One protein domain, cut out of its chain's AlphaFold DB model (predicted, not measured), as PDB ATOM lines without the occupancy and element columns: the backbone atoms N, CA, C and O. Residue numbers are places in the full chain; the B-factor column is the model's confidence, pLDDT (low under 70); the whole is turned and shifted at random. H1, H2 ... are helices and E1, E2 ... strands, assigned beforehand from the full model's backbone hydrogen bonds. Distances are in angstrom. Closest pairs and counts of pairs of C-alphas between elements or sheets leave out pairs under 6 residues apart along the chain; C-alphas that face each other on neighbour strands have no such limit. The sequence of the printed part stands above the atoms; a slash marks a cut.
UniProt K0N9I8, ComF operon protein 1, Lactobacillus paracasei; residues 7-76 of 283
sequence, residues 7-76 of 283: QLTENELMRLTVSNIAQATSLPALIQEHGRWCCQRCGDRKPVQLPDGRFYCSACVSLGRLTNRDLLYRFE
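What this domain is: This is residues 7 to 76 of the 283 residues of the protein "ComF operon protein 1" of Lactobacillus paracasei (UniProt K0N9I8). With little regular structure, the model has a small three-stranded sheet bearing one short helix towards one end and a two-stranded hairpin towards the other, from which the long loop of residues 40 to 70 folds back to the sheet. The printed part has 70 residues, 25 in named elements, in order E1, H1, E2, E3, E4, E5; class mixed. Sheets E1-E5-E2 and E3-E4 are antiparallel. It is compact, radius of gyration of the C-alphas 12.4 A, spanning 35 by 22 by 19 A.

How they stand to each other: E1, residues 7 to 9, is antiparallel to E5, residues 71 to 74; N 8 and O 73, 2.9 A, are within hydrogen-bond range. H1, residues 10 to 15, with every O i to N i+4 pair within range, is on this sheet; its closest C-alphas to E5, Glu 10 and Leu 71, are 7.0 A apart. E2, residues 25 to 28, is E5's other antiparallel neighbour (N 27 and O 72, 2.8 A). E1, H1, E2 form a split strand-helix-strand unit, E5 between its same-way strands, crossover right-handed. E2 runs on at 67 degrees into E3, residues 30 to 33, a hairpin with E4, residues 36 to 39 (N 31 and O 38, 2.9 A).

Where its parts are: E2 measures 10.3 A, E4 10.1 A. C-alpha 7 is at (6.002, -27.732, 95.380), C-alpha 74 at (3.160, -25.025, 93.213).

The domain as a whole: The printed part has no cut. The E4 to E5 link is long. Residues 17 to 20 are under pLDDT 70.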
ATOM      1  N   GLN A   7       6.130 -28.789  94.386       93.44
ATOM      2  CA  GLN A   7       6.002 -27.732  95.380       93.44
ATOM      3  C   GLN A   7       7.402 -27.381  95.877       93.44
ATOM      4  O   GLN A   7       8.019 -28.162  96.604       93.44
ATOM      5  N   LEU A   8       7.901 -26.216  95.483       92.44
ATOM      6  CA  LEU A   8       9.291 -25.824  95.692       92.44
ATOM      7  C   LEU A   8       9.390 -24.462  96.375       92.44
ATOM      8  O   LEU A   8       8.496 -23.628  96.282       92.44
ATOM      9  N   THR A   9      10.495 -24.244  97.069       91.94
ATOM     10  CA  THR A   9      10.918 -22.927  97.557       91.94
ATOM     11  C   THR A   9      11.644 -22.155  96.458       91.94
ATOM     12  O   THR A   9      12.143 -22.747  95.500       91.94
ATOM     13  N   GLU A  10      11.779 -20.844  96.629       88.75
ATOM     14  CA  GLU A  10      12.566 -19.999  95.722       88.75
ATOM     15  C   GLU A  10      14.008 -20.514  95.549       88.75
ATOM     16  O   GLU A  10      14.480 -20.706  94.429       88.75
ATOM     17  N   ASN A  11      14.674 -20.865  96.655       87.19
ATOM     18  CA  ASN A  11      16.027 -21.430  96.632       87.19
ATOM     19  C   ASN A  11      16.120 -22.739  95.835       87.19
ATOM     20  O   ASN A  11      17.139 -23.028  95.209       87.19
ATOM     21  N   GLU A  12      15.079 -23.570  95.883       88.38
ATOM     22  CA  GLU A  12      15.037 -24.818  95.124       88.38
ATOM     23  C   GLU A  12      14.802 -24.552  93.638       88.38
ATOM     24  O   GLU A  12      15.452 -25.187  92.816       88.38
ATOM     25  N   LEU A  13      13.952 -23.584  93.289       87.06
ATOM     26  CA  LEU A  13      13.741 -23.168  91.902       87.06
ATOM     27  C   LEU A  13      15.012 -22.621  91.258       87.06
ATOM     28  O   LEU A  13      15.361 -23.039  90.154       87.06
ATOM     29  N   MET A  14      15.739 -21.754  91.969       84.19
ATOM     30  CA  MET A  14      17.006 -21.195  91.489       84.19
ATOM     31  C   MET A  14      18.032 -22.294  91.173       84.19
ATOM     32  O   MET A  14      18.718 -22.230  90.156       84.19
ATOM     33  N   ARG A  15      18.100 -23.349  91.998       82.06
ATOM     34  CA  ARG A  15      19.004 -24.495  91.777       82.06
ATOM     35  C   ARG A  15      18.643 -25.341  90.562       82.06
ATOM     36  O   ARG A  15      19.518 -25.998  90.010       82.06
ATOM     37  N   LEU A  16      17.371 -25.361  90.171       77.12
ATOM     38  CA  LEU A  16      16.896 -26.118  89.013       77.12
ATOM     39  C   LEU A  16      17.031 -25.341  87.698       77.12
ATOM     40  O   LEU A  16      16.571 -25.844  86.677       77.12
ATOM     41  N   THR A  17      17.593 -24.122  87.738       68.88
ATOM     42  CA  THR A  17      17.725 -23.200  86.593       68.88
ATOM     43  C   THR A  17      16.420 -23.007  85.809       68.88
ATOM     44  O   THR A  17      16.420 -22.690  84.620       68.88
ATOM     45  N   VAL A  18      15.280 -23.168  86.489       66.62
ATOM     46  CA  VAL A  18      13.951 -23.033  85.891       66.62
ATOM     47  C   VAL A  18      13.678 -21.551  85.683       66.62
ATOM     48  O   VAL A  18      13.431 -20.811  86.630       66.62
ATOM     49  N   SER A  19      13.714 -21.119  84.426       53.94
ATOM     50  CA  SER A  19      13.569 -19.706  84.059       53.94
ATOM     51  C   SER A  19      12.113 -19.230  84.060       53.94
ATOM     52  O   SER A  19      11.866 -18.030  84.106       53.94
ATOM     53  N   ASN A  20      11.136 -20.145  84.003       62.00
ATOM     54  CA  ASN A  20       9.725 -19.789  83.862       62.00
ATOM     55  C   ASN A  20       8.901 -20.155  85.107       62.00
ATOM     56  O   ASN A  20       8.228 -21.183  85.155       62.00
ATOM     57  N   ILE A  21       8.952 -19.279  86.115       70.25
ATOM     58  CA  ILE A  21       8.120 -19.351  87.330       70.25
ATOM     59  C   ILE A  21       6.661 -18.950  87.029       70.25
ATOM     60  O   ILE A  21       5.783 -19.181  87.851       70.25
ATOM     61  N   ALA A  22       6.354 -18.410  85.839       72.94
ATOM     62  CA  ALA A  22       5.021 -17.886  85.520       72.94
ATOM     63  C   ALA A  22       3.906 -18.948  85.541       72.94
ATOM     64  O   ALA A  22       2.736 -18.602  85.661       72.94
ATOM     65  N   GLN A  23       4.253 -20.236  85.434       80.25
ATOM     66  CA  GLN A  23       3.295 -21.347  85.530       80.25
ATOM     67  C   GLN A  23       3.021 -21.787  86.977       80.25
ATOM     68  O   GLN A  23       2.148 -22.624  87.203       80.25
ATOM     69  N   ALA A  24       3.762 -21.259  87.953       90.19
ATOM     70  CA  ALA A  24       3.606 -21.622  89.350       90.19
ATOM     71  C   ALA A  24       2.605 -20.713  90.067       90.19
ATOM     72  O   ALA A  24       2.656 -19.488  89.967       90.19
ATOM     73  N   THR A  25       1.759 -21.315  90.893       93.50
ATOM     74  CA  THR A  25       0.984 -20.599  91.903       93.50
ATOM     75  C   THR A  25       1.869 -20.341  93.117       93.50
ATOM     76  O   THR A  25       2.403 -21.283  93.713       93.50
ATOM     77  N   SER A  26       2.031 -19.074  93.494       94.12
ATOM     78  CA  SER A  26       2.754 -18.674  94.701       94.12
ATOM     79  C   SER A  26       1.827 -18.664  95.918       94.12
ATOM     80  O   SER A  26       0.702 -18.171  95.873       94.12
ATOM     81  N   LEU A  27       2.297 -19.234  97.025       95.00
ATOM     82  CA  LEU A  27       1.549 -19.380  98.272       95.00
ATOM     83  C   LEU A  27       2.456 -19.041  99.461       95.00
ATOM     84  O   LEU A  27       3.631 -19.402  99.432       95.00
ATOM     85  N   PRO A  28       1.951 -18.426 100.544       96.56
ATOM     86  CA  PRO A  28       2.738 -18.237 101.760       96.56
ATOM     87  C   PRO A  28       3.232 -19.572 102.327       96.56
ATOM     88  O   PRO A  28       2.465 -20.525 102.435       96.56
ATOM     89  N   ALA A  29       4.491 -19.671 102.743       96.38
ATOM     90  CA  ALA A  29       5.000 -20.918 103.310       96.38
ATOM     91  C   ALA A  29       4.355 -21.256 104.665       96.38
ATOM     92  O   ALA A  29       4.119 -22.432 104.958       96.38
ATOM     93  N   LEU A  30       4.051 -20.240 105.480       96.69
ATOM     94  CA  LEU A  30       3.292 -20.370 106.724       96.69
ATOM     95  C   LEU A  30       2.064 -19.452 106.685       96.69
ATOM     96  O   LEU A  30       2.164 -18.296 106.283       96.69
ATOM     97  N   ILE A  31       0.928 -19.960 107.161       96.19
ATOM     98  CA  ILE A  31      -0.335 -19.221 107.305       96.19
ATOM     99  C   ILE A  31      -0.825 -19.282 108.750       96.19
ATOM    100  O   ILE A  31      -0.472 -20.207 109.479       96.19
ATOM    101  N   GLN A  32      -1.636 -18.317 109.177       94.19
ATOM    102  CA  GLN A  32      -2.323 -18.392 110.465       94.19
ATOM    103  C   GLN A  32      -3.719 -18.983 110.280       94.19
ATOM    104  O   GLN A  32      -4.546 -18.436 109.560       94.19
ATOM    105  N   GLU A  33      -3.992 -20.078 110.983       90.88
ATOM    106  CA  GLU A  33      -5.319 -20.669 111.104       90.88
ATOM    107  C   GLU A  33      -5.717 -20.664 112.579       90.88
ATOM    108  O   GLU A  33      -5.022 -21.249 113.413       90.88
ATOM    109  N   HIS A  34      -6.838 -20.019 112.916       88.38
ATOM    110  CA  HIS A  34      -7.389 -20.020 114.279       88.38
ATOM    111  C   HIS A  34      -6.354 -19.559 115.334       88.38
ATOM    112  O   HIS A  34      -6.210 -20.161 116.398       88.38
ATOM    113  N   GLY A  35      -5.569 -18.524 115.005       85.88
ATOM    114  CA  GLY A  35      -4.524 -17.976 115.878       85.88
ATOM    115  C   GLY A  35      -3.258 -18.834 116.003       85.88
ATOM    116  O   GLY A  35      -2.380 -18.506 116.798       85.88
ATOM    117  N   ARG A  36      -3.127 -19.925 115.238       89.94
ATOM    118  CA  ARG A  36      -1.926 -20.773 115.213       89.94
ATOM    119  C   ARG A  36      -1.301 -20.776 113.829       89.94
ATOM    120  O   ARG A  36      -1.983 -20.942 112.822       89.94
ATOM    121  N   TRP A  37       0.016 -20.632 113.782       94.38
ATOM    122  CA  TRP A  37       0.759 -20.765 112.537       94.38
ATOM    123  C   TRP A  37       0.782 -22.222 112.055       94.38
ATOM    124  O   TRP A  37       1.011 -23.141 112.839       94.38
ATOM    125  N   CYS A  38       0.590 -22.417 110.755       95.12
ATOM    126  CA  CYS A  38       0.563 -23.701 110.068       95.12
ATOM    127  C   CYS A  38       1.480 -23.643 108.840       95.12
ATOM    128  O   CYS A  38       1.389 -22.718 108.033       95.12
ATOM    129  N   CYS A  39       2.377 -24.617 108.694       95.06
ATOM    130  CA  CYS A  39       3.253 -24.735 107.532       95.06
ATOM    131  C   CYS A  39       2.497 -25.349 106.347       95.06
ATOM    132  O   CYS A  39       2.101 -26.512 106.404       95.06
ATOM    133  N   GLN A  40       2.376 -24.623 105.235       94.19
ATOM    134  CA  GLN A  40       1.678 -25.095 104.033       94.19
ATOM    135  C   GLN A  40       2.428 -26.201 103.271       94.19
ATOM    136  O   GLN A  40       1.831 -26.870 102.428       94.19
ATOM    137  N   ARG A  41       3.720 -26.427 103.563       94.12
ATOM    138  CA  ARG A  41       4.491 -27.536 102.973       94.12
ATOM    139  C   ARG A  41       4.219 -28.869 103.658       94.12
ATOM    140  O   ARG A  41       4.032 -29.873 102.983       94.12
ATOM    141  N   CYS A  42       4.271 -28.884 104.989       92.19
ATOM    142  CA  CYS A  42       4.286 -30.128 105.762       92.19
ATOM    143  C   CYS A  42       3.110 -30.297 106.727       92.19
ATOM    144  O   CYS A  42       2.954 -31.375 107.284       92.19
ATOM    145  N   GLY A  43       2.293 -29.260 106.925       91.69
ATOM    146  CA  GLY A  43       1.128 -29.281 107.810       91.69
ATOM    147  C   GLY A  43       1.437 -29.136 109.303       91.69
ATOM    148  O   GLY A  43       0.515 -29.220 110.115       91.69
ATOM    149  N   ASP A  44       2.702 -28.929 109.684       91.88
ATOM    150  CA  ASP A  44       3.085 -28.725 111.082       91.88
ATOM    151  C   ASP A  44       2.524 -27.403 111.632       91.88
ATOM    152  O   ASP A  44       2.589 -26.357 110.980       91.88
ATOM    153  N   ARG A  45       1.985 -27.465 112.853       92.25
ATOM    154  CA  ARG A  45       1.320 -26.354 113.557       92.25
ATOM    155  C   ARG A  45       2.134 -25.823 114.740       92.25
ATOM    156  O   ARG A  45       1.602 -25.095 115.578       92.25
ATOM    157  N   LYS A  46       3.404 -26.227 114.848       91.38
ATOM    158  CA  LYS A  46       4.321 -25.844 115.931       91.38
ATOM    159  C   LYS A  46       5.571 -25.121 115.407       91.38
ATOM    160  O   LYS A  46       6.690 -25.563 115.680       91.38
ATOM    161  N   PRO A  47       5.433 -24.021 114.648       91.75
ATOM    162  CA  PRO A  47       6.602 -23.263 114.241       91.75
ATOM    163  C   PRO A  47       7.245 -22.569 115.437       91.75
ATOM    164  O   PRO A  47       6.604 -22.265 116.443       91.75
ATOM    165  N   VAL A  48       8.535 -22.311 115.291       94.75
ATOM    166  CA  VAL A  48       9.383 -21.716 116.317       94.75
ATOM    167  C   VAL A  48       9.617 -20.253 115.963       94.75
ATOM    168  O   VAL A  48       9.860 -19.924 114.799       94.75
ATOM    169  N   GLN A  49       9.531 -19.372 116.957       95.62
ATOM    170  CA  GLN A  49       9.816 -17.952 116.782       95.62
ATOM    171  C   GLN A  49      11.332 -17.707 116.772       95.62
ATOM    172  O   GLN A  49      12.070 -18.264 117.582       95.62
ATOM    173  N   LEU A  50      11.795 -16.885 115.836       94.19
ATOM    174  CA  LEU A  50      13.164 -16.396 115.739       94.19
ATOM    175  C   LEU A  50      13.331 -15.104 116.559       94.19
ATOM    176  O   LEU A  50      12.346 -14.395 116.777       94.19
ATOM    177  N   PRO A  51      14.568 -14.740 116.953       95.44
ATOM    178  CA  PRO A  51      14.833 -13.504 117.698       95.44
ATOM    179  C   PRO A  51      14.372 -12.219 116.992       95.44
ATOM    180  O   PRO A  51      14.098 -11.222 117.645       95.44
ATOM    181  N   ASP A  52      14.260 -12.243 115.663       94.25
ATOM    182  CA  ASP A  52      13.797 -11.118 114.843       94.25
ATOM    183  C   ASP A  52      12.268 -11.073 114.651       94.25
ATOM    184  O   ASP A  52      11.755 -10.338 113.804       94.25
ATOM    185  N   GLY A  53      11.529 -11.890 115.405       93.25
ATOM    186  CA  GLY A  53      10.070 -11.945 115.390       93.25
ATOM    187  C   GLY A  53       9.462 -12.795 114.271       93.25
ATOM    188  O   GLY A  53       8.246 -12.990 114.262       93.25
ATOM    189  N   ARG A  54      10.259 -13.341 113.341       95.12
ATOM    190  CA  ARG A  54       9.760 -14.283 112.325       95.12
ATOM    191  C   ARG A  54       9.428 -15.638 112.942       95.12
ATOM    192  O   ARG A  54       9.982 -16.022 113.964       95.12
ATOM    193  N   PHE A  55       8.572 -16.404 112.281       96.06
ATOM    194  CA  PHE A  55       8.280 -17.792 112.640       96.06
ATOM    195  C   PHE A  55       8.816 -18.710 111.557       96.06
ATOM    196  O   PHE A  55       8.653 -18.402 110.378       96.06
ATOM    197  N   TYR A  56       9.422 -19.834 111.934       96.06
ATOM    198  CA  TYR A  56       9.882 -20.839 110.981       96.06
ATOM    199  C   TYR A  56       9.399 -22.242 111.332       96.06
ATOM    200  O   TYR A  56       9.207 -22.588 112.497       96.06
ATOM    201  N   CYS A  57       9.215 -23.075 110.311       95.19
ATOM    202  CA  CYS A  57       8.847 -24.471 110.501       95.19
ATOM    203  C   CYS A  57      10.092 -25.325 110.788       95.19
ATOM    204  O   CYS A  57      10.937 -25.525 109.912       95.19
ATOM    205  N   SER A  58      10.178 -25.859 112.008       92.69
ATOM    206  CA  SER A  58      11.267 -26.734 112.464       92.69
ATOM    207  C   SER A  58      11.255 -28.096 111.763       92.69
ATOM    208  O   SER A  58      12.307 -28.583 111.354       92.69
ATOM    209  N   ALA A  59      10.072 -28.666 111.517       90.94
ATOM    210  CA  ALA A  59       9.911 -29.949 110.826       90.94
ATOM    211  C   ALA A  59      10.470 -29.932 109.387       90.94
ATOM    212  O   ALA A  59      10.951 -30.930 108.857       90.94
ATOM    213  N   CYS A  60      10.448 -28.759 108.761       91.00
ATOM    214  CA  CYS A  60      10.872 -28.533 107.389       91.00
ATOM    215  C   CYS A  60      12.365 -28.213 107.232       91.00
ATOM    216  O   CYS A  60      12.839 -28.150 106.099       91.00
ATOM    217  N   VAL A  61      13.106 -27.989 108.321       89.31
ATOM    218  CA  VAL A  61      14.430 -27.351 108.258       89.31
ATOM    219  C   VAL A  61      15.439 -28.137 107.407       89.31
ATOM    220  O   VAL A  61      16.236 -27.529 106.695       89.31
ATOM    221  N   SER A  62      15.351 -29.471 107.401       83.19
ATOM    222  CA  SER A  62      16.234 -30.367 106.637       83.19
ATOM    223  C   SER A  62      16.060 -30.267 105.118       83.19
ATOM    224  O   SER A  62      16.980 -30.584 104.369       83.19
ATOM    225  N   LEU A  63      14.900 -29.798 104.652       85.19
ATOM    226  CA  LEU A  63      14.614 -29.527 103.239       85.19
ATOM    227  C   LEU A  63      14.871 -28.061 102.862       85.19
ATOM    228  O   LEU A  63      14.607 -27.671 101.730       85.19
ATOM    229  N   GLY A  64      15.343 -27.246 103.802       87.19
ATOM    230  CA  GLY A  64      15.405 -25.794 103.686       87.19
ATOM    231  C   GLY A  64      14.392 -25.145 104.622       87.19
ATOM    232  O   GLY A  64      13.202 -25.477 104.603       87.19
ATOM    233  N   ARG A  65      14.887 -24.231 105.461       90.69
ATOM    234  CA  ARG A  65      14.088 -23.469 106.425       90.69
ATOM    235  C   ARG A  65      13.026 -22.650 105.690       90.69
ATOM    236  O   ARG A  65      13.359 -21.894 104.788       90.69
ATOM    237  N   LEU A  66      11.781 -22.796 106.136       94.88
ATOM    238  CA  LEU A  66      10.639 -22.004 105.692       94.88
ATOM    239  C   LEU A  66      10.177 -21.104 106.826       94.88
ATOM    240  O   LEU A  66       9.934 -21.595 107.929       94.88
ATOM    241  N   THR A  67      10.038 -19.822 106.538       95.88
ATOM    242  CA  THR A  67       9.567 -18.779 107.439       95.88
ATOM    243  C   THR A  67       8.220 -18.224 106.989       95.88
ATOM    244  O   THR A  67       7.796 -18.420 105.853       95.88
ATOM    245  N   ASN A  68       7.549 -17.478 107.861       95.12
ATOM    246  CA  ASN A  68       6.316 -16.757 107.535       95.12
ATOM    247  C   ASN A  68       6.479 -15.625 106.503       95.12
ATOM    248  O   ASN A  68       5.492 -14.971 106.182       95.12
ATOM    249  N   ARG A  69       7.694 -15.381 105.999       94.94
ATOM    250  CA  ARG A  69       7.960 -14.461 104.883       94.94
ATOM    251  C   ARG A  69       8.279 -15.174 103.570       94.94
ATOM    252  O   ARG A  69       8.331 -14.515 102.540       94.94
ATOM    253  N   ASP A  70       8.504 -16.484 103.608       95.75
ATOM    254  CA  ASP A  70       8.871 -17.246 102.417       95.75
ATOM    255  C   ASP A  70       7.628 -17.663 101.627       95.75
ATOM    256  O   ASP A  70       6.530 -17.800 102.177       95.75
ATOM    257  N   LEU A  71       7.826 -17.915 100.335       95.38
ATOM    258  CA  LEU A  71       6.807 -18.442  99.435       95.38
ATOM    259  C   LEU A  71       7.099 -19.898  99.052       95.38
ATOM    260  O   LEU A  71       8.247 -20.343  98.969       95.38
ATOM    261  N   LEU A  72       6.024 -20.633  98.799       95.00
ATOM    262  CA  LEU A  72       6.007 -21.917  98.118       95.00
ATOM    263  C   LEU A  72       5.433 -21.721  96.720       95.00
ATOM    264  O   LEU A  72       4.428 -21.037  96.546       95.00
ATOM    265  N   TYR A  73       6.044 -22.374  95.746       94.44
ATOM    266  CA  TYR A  73       5.655 -22.339  94.346       94.44
ATOM    267  C   TYR A  73       5.129 -23.715  93.959       94.44
ATOM    268  O   TYR A  73       5.878 -24.697  93.991       94.44
ATOM    269  N   ARG A  74       3.834 -23.794  93.643       94.12
ATOM    270  CA  ARG A  74       3.160 -25.025  93.213       94.12
ATOM    271  C   ARG A  74       2.917 -25.011  91.714       94.12
ATOM    272  O   ARG A  74       2.396 -24.041  91.184       94.12
ATOM    273  N   PHE A  75       3.246 -26.107  91.050       93.06
ATOM    274  CA  PHE A  75       3.087 -26.267  89.606       93.06
ATOM    275  C   PHE A  75       1.914 -27.204  89.328       93.06
ATOM    276  O   PHE A  75       2.073 -28.420  89.261       93.06
ATOM    277  N   GLU A  76       0.714 -26.648  89.195       89.44
ATOM    278  CA  GLU A  76      -0.529 -27.428  89.054       89.44
ATOM    279  C   GLU A  76      -0.875 -27.766  87.593       89.44
ATOM    280  O   GLU A  76      -1.960 -28.261  87.293       89.44
TER     281      GLU A  76